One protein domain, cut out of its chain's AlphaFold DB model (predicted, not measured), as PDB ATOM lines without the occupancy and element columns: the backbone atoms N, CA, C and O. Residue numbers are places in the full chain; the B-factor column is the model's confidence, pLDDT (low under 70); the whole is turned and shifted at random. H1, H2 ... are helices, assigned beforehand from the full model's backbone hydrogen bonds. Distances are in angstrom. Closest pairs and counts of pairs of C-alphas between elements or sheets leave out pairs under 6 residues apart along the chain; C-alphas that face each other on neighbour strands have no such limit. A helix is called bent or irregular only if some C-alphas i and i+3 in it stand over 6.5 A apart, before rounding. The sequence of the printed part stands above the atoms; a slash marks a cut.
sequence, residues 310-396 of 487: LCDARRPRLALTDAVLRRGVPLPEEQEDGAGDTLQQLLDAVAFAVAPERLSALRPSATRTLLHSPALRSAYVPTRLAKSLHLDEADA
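Overview. This is residues 310 to 396 of the 487 residues of an uncharacterized protein of Galactobacter valiniphilus (UniProt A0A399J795). Helix H2 runs through the middle, with H1 side by side with it as the other arm of a helical hairpin and H3 crossing it on another side. The short helix H4 turns back from the end of H3 toward H1 and H2, and H5, shorter still, lies farthest out, near the last residues of H2. The printed part has 87 residues with five named helices, in the order H1, H2, H3, H4, H5, and no named strand; its class is all helix. It is compact, with a radius of gyration of the C-alphas of 12.3 A, and rounded, spanning 34 by 29 by 23 A.

Along the chain. Find C-alpha 342 at (71.294, 33.321, 35.460); from there H2, residues 342 to 354, runs 18.5 A to C-alpha 354 at (64.329, 49.488, 41.216). H3, residues 360 to 372, spans 19.5 A; it is irregular, with C-alphas 361 and 364 standing 7.4 A apart. Go back to C-alpha 315 at (67.086, 45.624, 47.048), where H1 begins; it holds residues 315 to 325 and spans 15.2 A. H4 holds residues 374 to 380, and H5 holds residues 383 to 388, ending at C-alpha 388 at (53.196, 48.940, 37.410).

Arrangement. Start at H2, whose centre is the nearest to the mean of the C-alphas, at 3.3 A. H2 touches H3, and the closest C-alphas, those of Ala 349 and Ala 366, are 4.1 A apart; the two helices run opposite ways at a steep tilt of 59 degrees. H1 and H2 touch as a helical hairpin, opposite ways at a shallow tilt of 23 degrees, with the closest C-alphas, those of Pro 316 and Ala 351, 5.4 A apart. H3 and H4 only just touch, with 3 pairs of C-alphas within 8 A, and only at the corner; H3 does so with residues 370 to 371 alone, and the closest C-alphas are those of Leu 370 and Arg 377, 5.3 A apart. Look at Tyr 380 to see H4 close but not clearly touching H1: its C-alpha is 6.1 A from that of Ala 319. H5 touches no helix; it is close but not clearly touching H2, with the closest C-alphas, those of Ala 353 and Leu 385, 7.2 A apart. H1 and H3 are apart. In H1, H2, H4 and H5 every O i to N i+4 pair is within hydrogen-bond range; in H3 it is 7 of 9.

Size, cuts and confidence. The two C-alphas farthest apart, those of Leu 325 and Ala 396, are 35.1 A from each other. The printed part has no cut. The link from H1 to H2 is long, and its residues 326 to 341 have C-alphas 12 to 21 A from the mean of the C-alphas; the other three links are tight. The mean pLDDT of the printed part is 88.7, and you will find values under 70 at residues 338 to 340 and 394 to 396.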
ATOM      1  N   LEU A 310      59.816  50.319  47.380       84.75
ATOM      2  CA  LEU A 310      59.996  49.364  46.286       84.75
ATOM      3  C   LEU A 310      61.280  49.657  45.493       84.75
ATOM      4  O   LEU A 310      61.901  48.720  44.993       84.75
ATOM      5  N   CYS A 311      61.705  50.923  45.480       87.50
ATOM      6  CA  CYS A 311      62.881  51.427  44.780       87.50
ATOM      7  C   CYS A 311      64.104  51.612  45.701       87.50
ATOM      8  O   CYS A 311      65.006  52.378  45.365       87.50
ATOM      9  N   ASP A 312      64.154  50.961  46.872       89.88
ATOM     10  CA  ASP A 312      65.356  50.995  47.718       89.88
ATOM     11  C   ASP A 312      66.552  50.402  46.946       89.88
ATOM     12  O   ASP A 312      66.525  49.251  46.498       89.88
ATOM     13  N   ALA A 313      67.619  51.192  46.807       88.06
ATOM     14  CA  ALA A 313      68.825  50.826  46.070       88.06
ATOM     15  C   ALA A 313      69.579  49.626  46.670       88.06
ATOM     16  O   ALA A 313      70.463  49.080  46.011       88.06
ATOM     17  N   ARG A 314      69.248  49.189  47.892       90.19
ATOM     18  CA  ARG A 314      69.784  47.973  48.524       90.19
ATOM     19  C   ARG A 314      69.061  46.701  48.097       90.19
ATOM     20  O   ARG A 314      69.624  45.622  48.263       90.19
ATOM     21  N   ARG A 315      67.855  46.794  47.518       94.12
ATOM     22  CA  ARG A 315      67.086  45.624  47.048       94.12
ATOM     23  C   ARG A 315      67.907  44.701  46.129       94.12
ATOM     24  O   ARG A 315      67.866  43.499  46.377       94.12
ATOM     25  N   PRO A 316      68.679  45.191  45.136       95.38
ATOM     26  CA  PRO A 316      69.493  44.329  44.278       95.38
ATOM     27  C   PRO A 316      70.595  43.590  45.040       95.38
ATOM     28  O   PRO A 316      70.775  42.398  44.824       95.38
ATOM     29  N   ARG A 317      71.275  44.252  45.986       94.00
ATOM     30  CA  ARG A 317      72.293  43.609  46.832       94.00
ATOM     31  C   ARG A 317      71.679  42.559  47.757       94.00
ATOM     32  O   ARG A 317      72.169  41.440  47.806       94.00
ATOM     33  N   LEU A 318      70.566  42.875  48.423       94.69
ATOM     34  CA  LEU A 318      69.829  41.911  49.250       94.69
ATOM     35  C   LEU A 318      69.354  40.700  48.435       94.69
ATOM     36  O   LEU A 318      69.433  39.572  48.917       94.69
ATOM     37  N   ALA A 319      68.871  40.928  47.210       95.31
ATOM     38  CA  ALA A 319      68.463  39.866  46.298       95.31
ATOM     39  C   ALA A 319      69.654  39.009  45.858       95.31
ATOM     40  O   ALA A 319      69.548  37.788  45.888       95.31
ATOM     41  N   LEU A 320      70.789  39.631  45.520       96.19
ATOM     42  CA  LEU A 320      72.029  38.939  45.168       96.19
ATOM     43  C   LEU A 320      72.511  38.046  46.320       96.19
ATOM     44  O   LEU A 320      72.738  36.854  46.123       96.19
ATOM     45  N   THR A 321      72.582  38.587  47.538       96.06
ATOM     46  CA  THR A 321      72.990  37.838  48.735       96.06
ATOM     47  C   THR A 321      72.034  36.688  49.055       96.06
ATOM     48  O   THR A 321      72.480  35.586  49.372       96.06
ATOM     49  N   ASP A 322      70.719  36.903  48.961       95.94
ATOM     50  CA  ASP A 322      69.719  35.847  49.164       95.94
ATOM     51  C   ASP A 322      69.814  34.748  48.094       95.94
ATOM     52  O   ASP A 322      69.782  33.560  48.422       95.94
ATOM     53  N   ALA A 323      69.953  35.141  46.828       95.19
ATOM     54  CA  ALA A 323      70.022  34.232  45.692       95.19
ATOM     55  C   ALA A 323      71.222  33.290  45.820       95.19
ATOM     56  O   ALA A 323      71.054  32.072  45.752       95.19
ATOM     57  N   VAL A 324      72.401  33.848  46.093       95.44
ATOM     58  CA  VAL A 324      73.649  33.089  46.208       95.44
ATOM     59  C   VAL A 324      73.674  32.246  47.488       95.44
ATOM     60  O   VAL A 324      73.908  31.041  47.433       95.44
ATOM     61  N   LEU A 325      73.417  32.849  48.656       95.31
ATOM     62  CA  LEU A 325      73.699  32.197  49.944       95.31
ATOM     63  C   LEU A 325      72.538  31.383  50.516       95.31
ATOM     64  O   LEU A 325      72.760  30.551  51.391       95.31
ATOM     65  N   ARG A 326      71.299  31.623  50.072       93.00
ATOM     66  CA  ARG A 326      70.119  30.914  50.599       93.00
ATOM     67  C   ARG A 326      69.403  30.077  49.560       93.00
ATOM     68  O   ARG A 326      68.857  29.034  49.909       93.00
ATOM     69  N   ARG A 327      69.363  30.539  48.312       91.94
ATOM     70  CA  ARG A 327      68.677  29.830  47.224       91.94
ATOM     71  C   ARG A 327      69.607  28.986  46.364       91.94
ATOM     72  O   ARG A 327      69.099  28.231  45.543       91.94
ATOM     73  N   GLY A 328      70.920  29.099  46.560       91.94
ATOM     74  CA  GLY A 328      71.912  28.321  45.823       91.94
ATOM     75  C   GLY A 328      71.912  28.622  44.327       91.94
ATOM     76  O   GLY A 328      72.159  27.721  43.534       91.94
ATOM     77  N   VAL A 329      71.593  29.861  43.932       92.56
ATOM     78  CA  VAL A 329      71.783  30.288  42.541       92.56
ATOM     79  C   VAL A 329      73.288  30.243  42.252       92.56
ATOM     80  O   VAL A 329      74.044  30.855  43.014       92.56
ATOM     81  N   PRO A 330      73.724  29.514  41.206       92.75
ATOM     82  CA  PRO A 330      75.140  29.299  40.936       92.75
ATOM     83  C   PRO A 330      75.851  30.614  40.610       92.75
ATOM     84  O   PRO A 330      75.274  31.514  39.990       92.75
ATOM     85  N   LEU A 331      77.111  30.712  41.031       93.69
ATOM     86  CA  LEU A 331      78.011  31.787  40.616       93.69
ATOM     87  C   LEU A 331      78.341  31.661  39.120       93.69
ATOM     88  O   LEU A 331      78.231  30.560  38.589       93.69
ATOM     89  N   PRO A 332      78.790  32.734  38.437       92.06
ATOM     90  CA  PRO A 332      79.062  32.700  36.996       92.06
ATOM     91  C   PRO A 332      80.008  31.573  36.559       92.06
ATOM     92  O   PRO A 332      79.778  30.949  35.531       92.06
ATOM     93  N   GLU A 333      81.035  31.272  37.356       88.75
ATOM     94  CA  GLU A 333      81.994  30.188  37.091       88.75
ATOM     95  C   GLU A 333      81.448  28.776  37.372       88.75
ATOM     96  O   GLU A 333      82.004  27.792  36.895       88.75
ATOM     97  N   GLU A 334      80.365  28.667  38.144       90.00
ATOM     98  CA  GLU A 334      79.706  27.400  38.489       90.00
ATOM     99  C   GLU A 334      78.626  27.020  37.462       90.00
ATOM    100  O   GLU A 334      77.998  25.967  37.579       90.00
ATOM    101  N   GLN A 335      78.352  27.891  36.488       84.31
ATOM    102  CA  GLN A 335      77.308  27.664  35.498       84.31
ATOM    103  C   GLN A 335      77.793  26.755  34.367       84.31
ATOM    104  O   GLN A 335      78.900  26.908  33.861       84.31
ATOM    105  N   GLU A 336      76.924  25.844  33.927       77.75
ATOM    106  CA  GLU A 336      77.182  25.018  32.748       77.75
ATOM    107  C   GLU A 336      77.215  25.866  31.466       77.75
ATOM    108  O   GLU A 336      76.437  26.816  31.296       77.75
ATOM    109  N   ASP A 337      78.085  25.482  30.530       71.38
ATOM    110  CA  ASP A 337      78.199  26.132  29.229       71.38
ATOM    111  C   ASP A 337      76.844  26.159  28.503       71.38
ATOM    112  O   ASP A 337      76.190  25.138  28.291       71.38
ATOM    113  N   GLY A 338      76.407  27.355  28.103       61.16
ATOM    114  CA  GLY A 338      75.144  27.553  27.383       61.16
ATOM    115  C   GLY A 338      73.888  27.679  28.257       61.16
ATOM    116  O   GLY A 338      72.844  28.055  27.722       61.16
ATOM    117  N   ALA A 339      73.969  27.481  29.582       65.06
ATOM    118  CA  ALA A 339      72.836  27.671  30.503       65.06
ATOM    119  C   ALA A 339      72.411  29.150  30.668       65.06
ATOM    120  O   ALA A 339      71.341  29.449  31.200       65.06
ATOM    121  N   GLY A 340      73.232  30.084  30.173       67.94
ATOM    122  CA  GLY A 340      73.012  31.524  30.284       67.94
ATOM    123  C   GLY A 340      73.348  32.066  31.675       67.94
ATOM    124  O   GLY A 340      73.315  31.351  32.669       67.94
ATOM    125  N   ASP A 341      73.678  33.353  31.748       86.75
ATOM    126  CA  ASP A 341      74.162  34.035  32.957       86.75
ATOM    127  C   ASP A 341      73.013  34.323  33.953       86.75
ATOM    128  O   ASP A 341      72.498  35.439  34.031       86.75
ATOM    129  N   THR A 342      72.529  33.287  34.650       90.44
ATOM    130  CA  THR A 342      71.294  33.321  35.460       90.44
ATOM    131  C   THR A 342      71.412  34.328  36.597       90.44
ATOM    132  O   THR A 342      70.475  35.090  36.857       90.44
ATOM    133  N   LEU A 343      72.572  34.366  37.259       94.44
ATOM    134  CA  LEU A 343      72.809  35.292  38.358       94.44
ATOM    135  C   LEU A 343      72.825  36.742  37.866       94.44
ATOM    136  O   LEU A 343      72.156  37.590  38.464       94.44
ATOM    137  N   GLN A 344      73.510  37.034  36.754       95.62
ATOM    138  CA  GLN A 344      73.488  38.380  36.183       95.62
ATOM    139  C   GLN A 344      72.097  38.771  35.700       95.62
ATOM    140  O   GLN A 344      71.660  39.891  35.951       95.62
ATOM    141  N   GLN A 345      71.398  37.875  35.005       95.00
ATOM    142  CA  GLN A 345      70.052  38.130  34.502       95.00
ATOM    143  C   GLN A 345      69.096  38.482  35.641       95.00
ATOM    144  O   GLN A 345      68.289  39.403  35.503       95.00
ATOM    145  N   LEU A 346      69.197  37.774  36.771       95.12
ATOM    146  CA  LEU A 346      68.437  38.077  37.975       95.12
ATOM    147  C   LEU A 346      68.806  39.453  38.538       95.12
ATOM    148  O   LEU A 346      67.916  40.256  38.823       95.12
ATOM    149  N   LEU A 347      70.101  39.728  38.690       96.62
ATOM    150  CA  LEU A 347      70.599  40.996  39.215       96.62
ATOM    151  C   LEU A 347      70.125  42.183  38.363       96.62
ATOM    152  O   LEU A 347      69.561  43.141  38.893       96.62
ATOM    153  N   ASP A 348      70.288  42.086  37.044       96.75
ATOM    154  CA  ASP A 348      69.860  43.095  36.076       96.75
ATOM    155  C   ASP A 348      68.337  43.304  36.130       96.75
ATOM    156  O   ASP A 348      67.871  44.444  36.111       96.75
ATOM    157  N   ALA A 349      67.550  42.230  36.267       95.81
ATOM    158  CA  ALA A 349      66.096  42.316  36.367       95.81
ATOM    159  C   ALA A 349      65.620  42.997  37.661       95.81
ATOM    160  O   ALA A 349      64.732  43.854  37.629       95.81
ATOM    161  N   VAL A 350      66.215  42.645  38.806       96.12
ATOM    162  CA  VAL A 350      65.885  43.268  40.096       96.12
ATOM    163  C   VAL A 350      66.307  44.735  40.104       96.12
ATOM    164  O   VAL A 350      65.545  45.588  40.558       96.12
ATOM    165  N   ALA A 351      67.486  45.057  39.575       96.81
ATOM    166  CA  ALA A 351      67.946  46.433  39.509       96.81
ATOM    167  C   ALA A 351      67.125  47.284  38.530       96.81
ATOM    168  O   ALA A 351      66.801  48.427  38.858       96.81
ATOM    169  N   PHE A 352      66.713  46.728  37.384       96.62
ATOM    170  CA  PHE A 352      65.760  47.379  36.483       96.62
ATOM    171  C   PHE A 352      64.462  47.735  37.211       96.62
ATOM    172  O   PHE A 352      64.014  48.875  37.131       96.62
ATOM    173  N   ALA A 353      63.887  46.799  37.975       94.38
ATOM    174  CA  ALA A 353      62.652  47.051  38.717       94.38
ATOM    175  C   ALA A 353      62.796  48.191  39.746       94.38
ATOM    176  O   ALA A 353      61.825  48.887  40.034       94.38
ATOM    177  N   VAL A 354      64.004  48.400  40.279       94.12
ATOM    178  CA  VAL A 354      64.329  49.488  41.216       94.12
ATOM    179  C   VAL A 354      64.522  50.834  40.508       94.12
ATOM    180  O   VAL A 354      64.171  51.869  41.073       94.12
ATOM    181  N   ALA A 355      65.079  50.845  39.295       95.00
ATOM    182  CA  ALA A 355      65.414  52.068  38.558       95.00
ATOM    183  C   ALA A 355      65.071  51.968  37.053       95.00
ATOM    184  O   ALA A 355      65.972  52.054  36.210       95.00
ATOM    185  N   PRO A 356      63.783  51.826  36.690       94.88
ATOM    186  CA  PRO A 356      63.361  51.464  35.333       94.88
ATOM    187  C   PRO A 356      63.681  52.532  34.281       94.88
ATOM    188  O   PRO A 356      64.029  52.199  33.153       94.88
ATOM    189  N   GLU A 357      63.611  53.817  34.639       93.19
ATOM    190  CA  GLU A 357      63.934  54.919  33.721       93.19
ATOM    191  C   GLU A 357      65.426  54.932  33.368       93.19
ATOM    192  O   GLU A 357      65.811  54.972  32.197       93.19
ATOM    193  N   ARG A 358      66.280  54.835  34.395       93.25
ATOM    194  CA  ARG A 358      67.741  54.862  34.259       93.25
ATOM    195  C   ARG A 358      68.273  53.617  33.558       93.25
ATOM    196  O   ARG A 358      69.224  53.705  32.789       93.25
ATOM    197  N   LEU A 359      67.660  52.467  33.824       95.88
ATOM    198  CA  LEU A 359      68.063  51.170  33.289       95.88
ATOM    199  C   LEU A 359      67.144  50.700  32.157       95.88
ATOM    200  O   LEU A 359      67.043  49.502  31.917       95.88
ATOM    201  N   SER A 360      66.495  51.617  31.440       95.56
ATOM    202  CA  SER A 360      65.501  51.310  30.396       95.56
ATOM    203  C   SER A 360      65.976  50.300  29.343       95.56
ATOM    204  O   SER A 360      65.189  49.464  28.899       95.56
ATOM    205  N   ALA A 361      67.270  50.297  29.010       94.12
ATOM    206  CA  ALA A 361      67.881  49.320  28.106       94.12
ATOM    207  C   ALA A 361      67.805  47.861  28.611       94.12
ATOM    208  O   ALA A 361      67.821  46.937  27.801       94.12
ATOM    209  N   LEU A 362      67.691  47.637  29.926       95.50
ATOM    210  CA  LEU A 362      67.556  46.306  30.529       95.50
ATOM    211  C   LEU A 362      66.125  45.763  30.475       95.50
ATOM    212  O   LEU A 362      65.928  44.593  30.803       95.50
ATOM    213  N   ARG A 363      65.128  46.567  30.076       95.19
ATOM    214  CA  ARG A 363      63.717  46.156  30.097       95.19
ATOM    215  C   ARG A 363      63.471  44.830  29.362       95.19
ATOM    216  O   ARG A 363      62.922  43.936  30.002       95.19
ATOM    217  N   PRO A 364      63.905  44.626  28.098       94.06
ATOM    218  CA  PRO A 364      63.579  43.395  27.374       94.06
ATOM    219  C   PRO A 364      64.140  42.138  28.054       94.06
ATOM    220  O   PRO A 364      63.457  41.118  28.160       94.06
ATOM    221  N   SER A 365      65.380  42.210  28.551       92.88
ATOM    222  CA  SER A 365      66.002  41.113  29.299       92.88
ATOM    223  C   SER A 365      65.345  40.908  30.661       92.88
ATOM    224  O   SER A 365      65.074  39.771  31.025       92.88
ATOM    225  N   ALA A 366      65.027  41.983  31.387       93.75
ATOM    226  CA  ALA A 366      64.390  41.912  32.698       93.75
ATOM    227  C   ALA A 366      63.009  41.249  32.619       93.75
ATOM    228  O   ALA A 366      62.738  40.319  33.381       93.75
ATOM    229  N   THR A 367      62.168  41.664  31.663       93.06
ATOM    230  CA  THR A 367      60.858  41.046  31.406       93.06
ATOM    231  C   THR A 367      61.018  39.553  31.135       93.06
ATOM    232  O   THR A 367      60.383  38.727  31.792       93.06
ATOM    233  N   ARG A 368      61.931  39.179  30.226       92.25
ATOM    234  CA  ARG A 368      62.188  37.773  29.894       92.25
ATOM    235  C   ARG A 368      62.601  36.971  31.127       92.25
ATOM    236  O   ARG A 368      61.980  35.948  31.399       92.25
ATOM    237  N   THR A 369      63.596  37.432  31.881       91.44
ATOM    238  CA  THR A 369      64.093  36.737  33.077       91.44
ATOM    239  C   THR A 369      62.981  36.517  34.099       91.44
ATOM    240  O   THR A 369      62.810  35.408  34.604       91.44
ATOM    241  N   LEU A 370      62.185  37.551  34.388       89.25
ATOM    242  CA  LEU A 370      61.133  37.479  35.405       89.25
ATOM    243  C   LEU A 370      59.960  36.583  34.987       89.25
ATOM    244  O   LEU A 370      59.360  35.948  35.856       89.25
ATOM    245  N   LEU A 371      59.657  36.492  33.687       89.31
ATOM    246  CA  LEU A 371      58.657  35.561  33.152       89.31
ATOM    247  C   LEU A 371      59.131  34.102  33.209       89.31
ATOM    248  O   LEU A 371      58.351  33.226  33.574       89.31
ATOM    249  N   HIS A 372      60.406  33.842  32.905       88.81
ATOM    250  CA  HIS A 372      60.975  32.486  32.931       88.81
ATOM    251  C   HIS A 372      61.308  32.006  34.352       88.81
ATOM    252  O   HIS A 372      61.455  30.808  34.576       88.81
ATOM    253  N   SER A 373      61.390  32.920  35.326       86.81
ATOM    254  CA  SER A 373      61.721  32.617  36.725       86.81
ATOM    255  C   SER A 373      60.646  33.103  37.714       86.81
ATOM    256  O   SER A 373      60.922  33.964  38.558       86.81
ATOM    257  N   PRO A 374      59.416  32.550  37.692       85.69
ATOM    258  CA  PRO A 374      58.304  33.032  38.519       85.69
ATOM    259  C   PRO A 374      58.560  32.924  40.033       85.69
ATOM    260  O   PRO A 374      58.058  33.752  40.802       85.69
ATOM    261  N   ALA A 375      59.362  31.944  40.467       87.31
ATOM    262  CA  ALA A 375      59.765  31.789  41.865       87.31
ATOM    263  C   ALA A 375      60.708  32.918  42.324       87.31
ATOM    264  O   ALA A 375      60.492  33.505  43.385       87.31
ATOM    265  N   LEU A 376      61.709  33.273  41.508       84.94
ATOM    266  CA  LEU A 376      62.648  34.363  41.807       84.94
ATOM    267  C   LEU A 376      61.975  35.732  41.663       84.94
ATOM    268  O   LEU A 376      62.185  36.612  42.496       84.94
ATOM    269  N   ARG A 377      61.076  35.895  40.684       88.19
ATOM    270  CA  ARG A 377      60.225  37.087  40.572       88.19
ATOM    271  C   ARG A 377      59.452  37.319  41.867       88.19
ATOM    272  O   ARG A 377      59.568  38.389  42.450       88.19
ATOM    273  N   SER A 378      58.724  36.308  42.345       87.31
ATOM    274  CA  SER A 378      57.939  36.404  43.585       87.31
ATOM    275  C   SER A 378      58.798  36.684  44.823       87.31
ATOM    276  O   SER A 378      58.318  37.304  45.768       87.31
ATOM    277  N   ALA A 379      60.064  36.253  44.820       88.44
ATOM    278  CA  ALA A 379      60.998  36.492  45.914       88.44
ATOM    279  C   ALA A 379      61.509  37.942  45.980       88.44
ATOM    280  O   ALA A 379      61.668  38.484  47.075       88.44
ATOM    281  N   TYR A 380      61.777  38.566  44.830       92.38
ATOM    282  CA  TYR A 380      62.561  39.808  44.780       92.38
ATOM    283  C   TYR A 380      61.814  41.015  44.221       92.38
ATOM    284  O   TYR A 380      62.111  42.149  44.614       92.38
ATOM    285  N   VAL A 381      60.827  40.785  43.353       90.81
ATOM    286  CA  VAL A 381      60.049  41.820  42.665       90.81
ATOM    287  C   VAL A 381      58.586  41.724  43.107       90.81
ATOM    288  O   VAL A 381      57.852  40.842  42.654       90.81
ATOM    289  N   PRO A 382      58.116  42.628  43.985       88.38
ATOM    290  CA  PRO A 382      56.740  42.602  44.466       88.38
ATOM    291  C   PRO A 382      55.724  42.696  43.323       88.38
ATOM    292  O   PRO A 382      55.896  43.479  42.394       88.38
ATOM    293  N   THR A 383      54.614  41.959  43.416       87.94
ATOM    294  CA  THR A 383      53.596  41.884  42.348       87.94
ATOM    295  C   THR A 383      53.058  43.251  41.922       87.94
ATOM    296  O   THR A 383      52.792  43.461  40.745       87.94
ATOM    297  N   ARG A 384      52.917  44.199  42.860       87.50
ATOM    298  CA  ARG A 384      52.493  45.575  42.543       87.50
ATOM    299  C   ARG A 384      53.506  46.290  41.643       87.50
ATOM    300  O   ARG A 384      53.089  46.963  40.711       87.50
ATOM    301  N   LEU A 385      54.801  46.099  41.910       86.56
ATOM    302  CA  LEU A 385      55.895  46.672  41.124       86.56
ATOM    303  C   LEU A 385      55.972  46.036  39.734       86.56
ATOM    304  O   LEU A 385      56.089  46.741  38.740       86.56
ATOM    305  N   ALA A 386      55.850  44.706  39.656       87.44
ATOM    306  CA  ALA A 386      55.825  44.002  38.376       87.44
ATOM    307  C   ALA A 386      54.683  44.509  37.478       87.44
ATOM    308  O   ALA A 386      54.933  44.841  36.323       87.44
ATOM    309  N   LYS A 387      53.475  44.666  38.037       88.50
ATOM    310  CA  LYS A 387      52.304  45.202  37.326       88.50
ATOM    311  C   LYS A 387      52.480  46.651  36.889       88.50
ATOM    312  O   LYS A 387      52.176  46.980  35.752       88.50
ATOM    313  N   SER A 388      52.985  47.526  37.766       89.62
ATOM    314  CA  SER A 388      53.196  48.940  37.410       89.62
ATOM    315  C   SER A 388      54.219  49.132  36.291       89.62
ATOM    316  O   SER A 388      54.207  50.158  35.624       89.62
ATOM    317  N   LEU A 389      55.120  48.162  36.110       88.31
ATOM    318  CA  LEU A 389      56.151  48.177  35.077       88.31
ATOM    319  C   LEU A 389      55.794  47.307  33.859       88.31
ATOM    320  O   LEU A 389      56.613  47.206  32.948       88.31
ATOM    321  N   HIS A 390      54.603  46.692  33.839       87.44
ATOM    322  CA  HIS A 390      54.164  45.744  32.808       87.44
ATOM    323  C   HIS A 390      55.180  44.610  32.568       87.44
ATOM    324  O   HIS A 390      55.474  44.244  31.434       87.44
ATOM    325  N   LEU A 391      55.770  44.082  33.649       83.25
ATOM    326  CA  LEU A 391      56.773  43.003  33.613       83.25
ATOM    327  C   LEU A 391      56.157  41.598  33.678       83.25
ATOM    328  O   LEU A 391      56.872  40.599  33.635       83.25
ATOM    329  N   ASP A 392      54.845  41.514  33.862       73.44
ATOM    330  CA  ASP A 392      54.051  40.286  33.873       73.44
ATOM    331  C   ASP A 392      53.351  40.001  32.538       73.44
ATOM    332  O   ASP A 392      52.742  38.942  32.382       73.44
ATOM    333  N   GLU A 393      53.491  40.900  31.569       73.12
ATOM    334  CA  GLU A 393      53.023  40.720  30.201       73.12
ATOM    335  C   GLU A 393      54.193  40.232  29.339       73.12
ATOM    336  O   GLU A 393      55.291  40.792  29.365       73.12
ATOM    337  N   ALA A 394      53.986  39.156  28.577       60.00
ATOM    338  CA  ALA A 394      54.931  38.794  27.531       60.00
ATOM    339  C   ALA A 394      54.893  39.911  26.483       60.00
ATOM    340  O   ALA A 394      53.877  40.067  25.808       60.00
ATOM    341  N   ASP A 395      55.970  40.697  26.371       53.41
ATOM    342  CA  ASP A 395      56.103  41.707  25.320       53.41
ATOM    343  C   ASP A 395      55.822  41.034  23.964       53.41
ATOM    344  O   ASP A 395      56.637  40.270  23.445       53.41
ATOM    345  N   ALA A 396      54.666  41.330  23.363       43.38
ATOM    346  CA  ALA A 396      54.268  40.840  22.039       43.38
ATOM    347  C   ALA A 396      55.136  41.421  20.898       43.38
ATOM    348  O   ALA A 396      54.868  41.199  19.720       43.38
TER     349      ALA A 396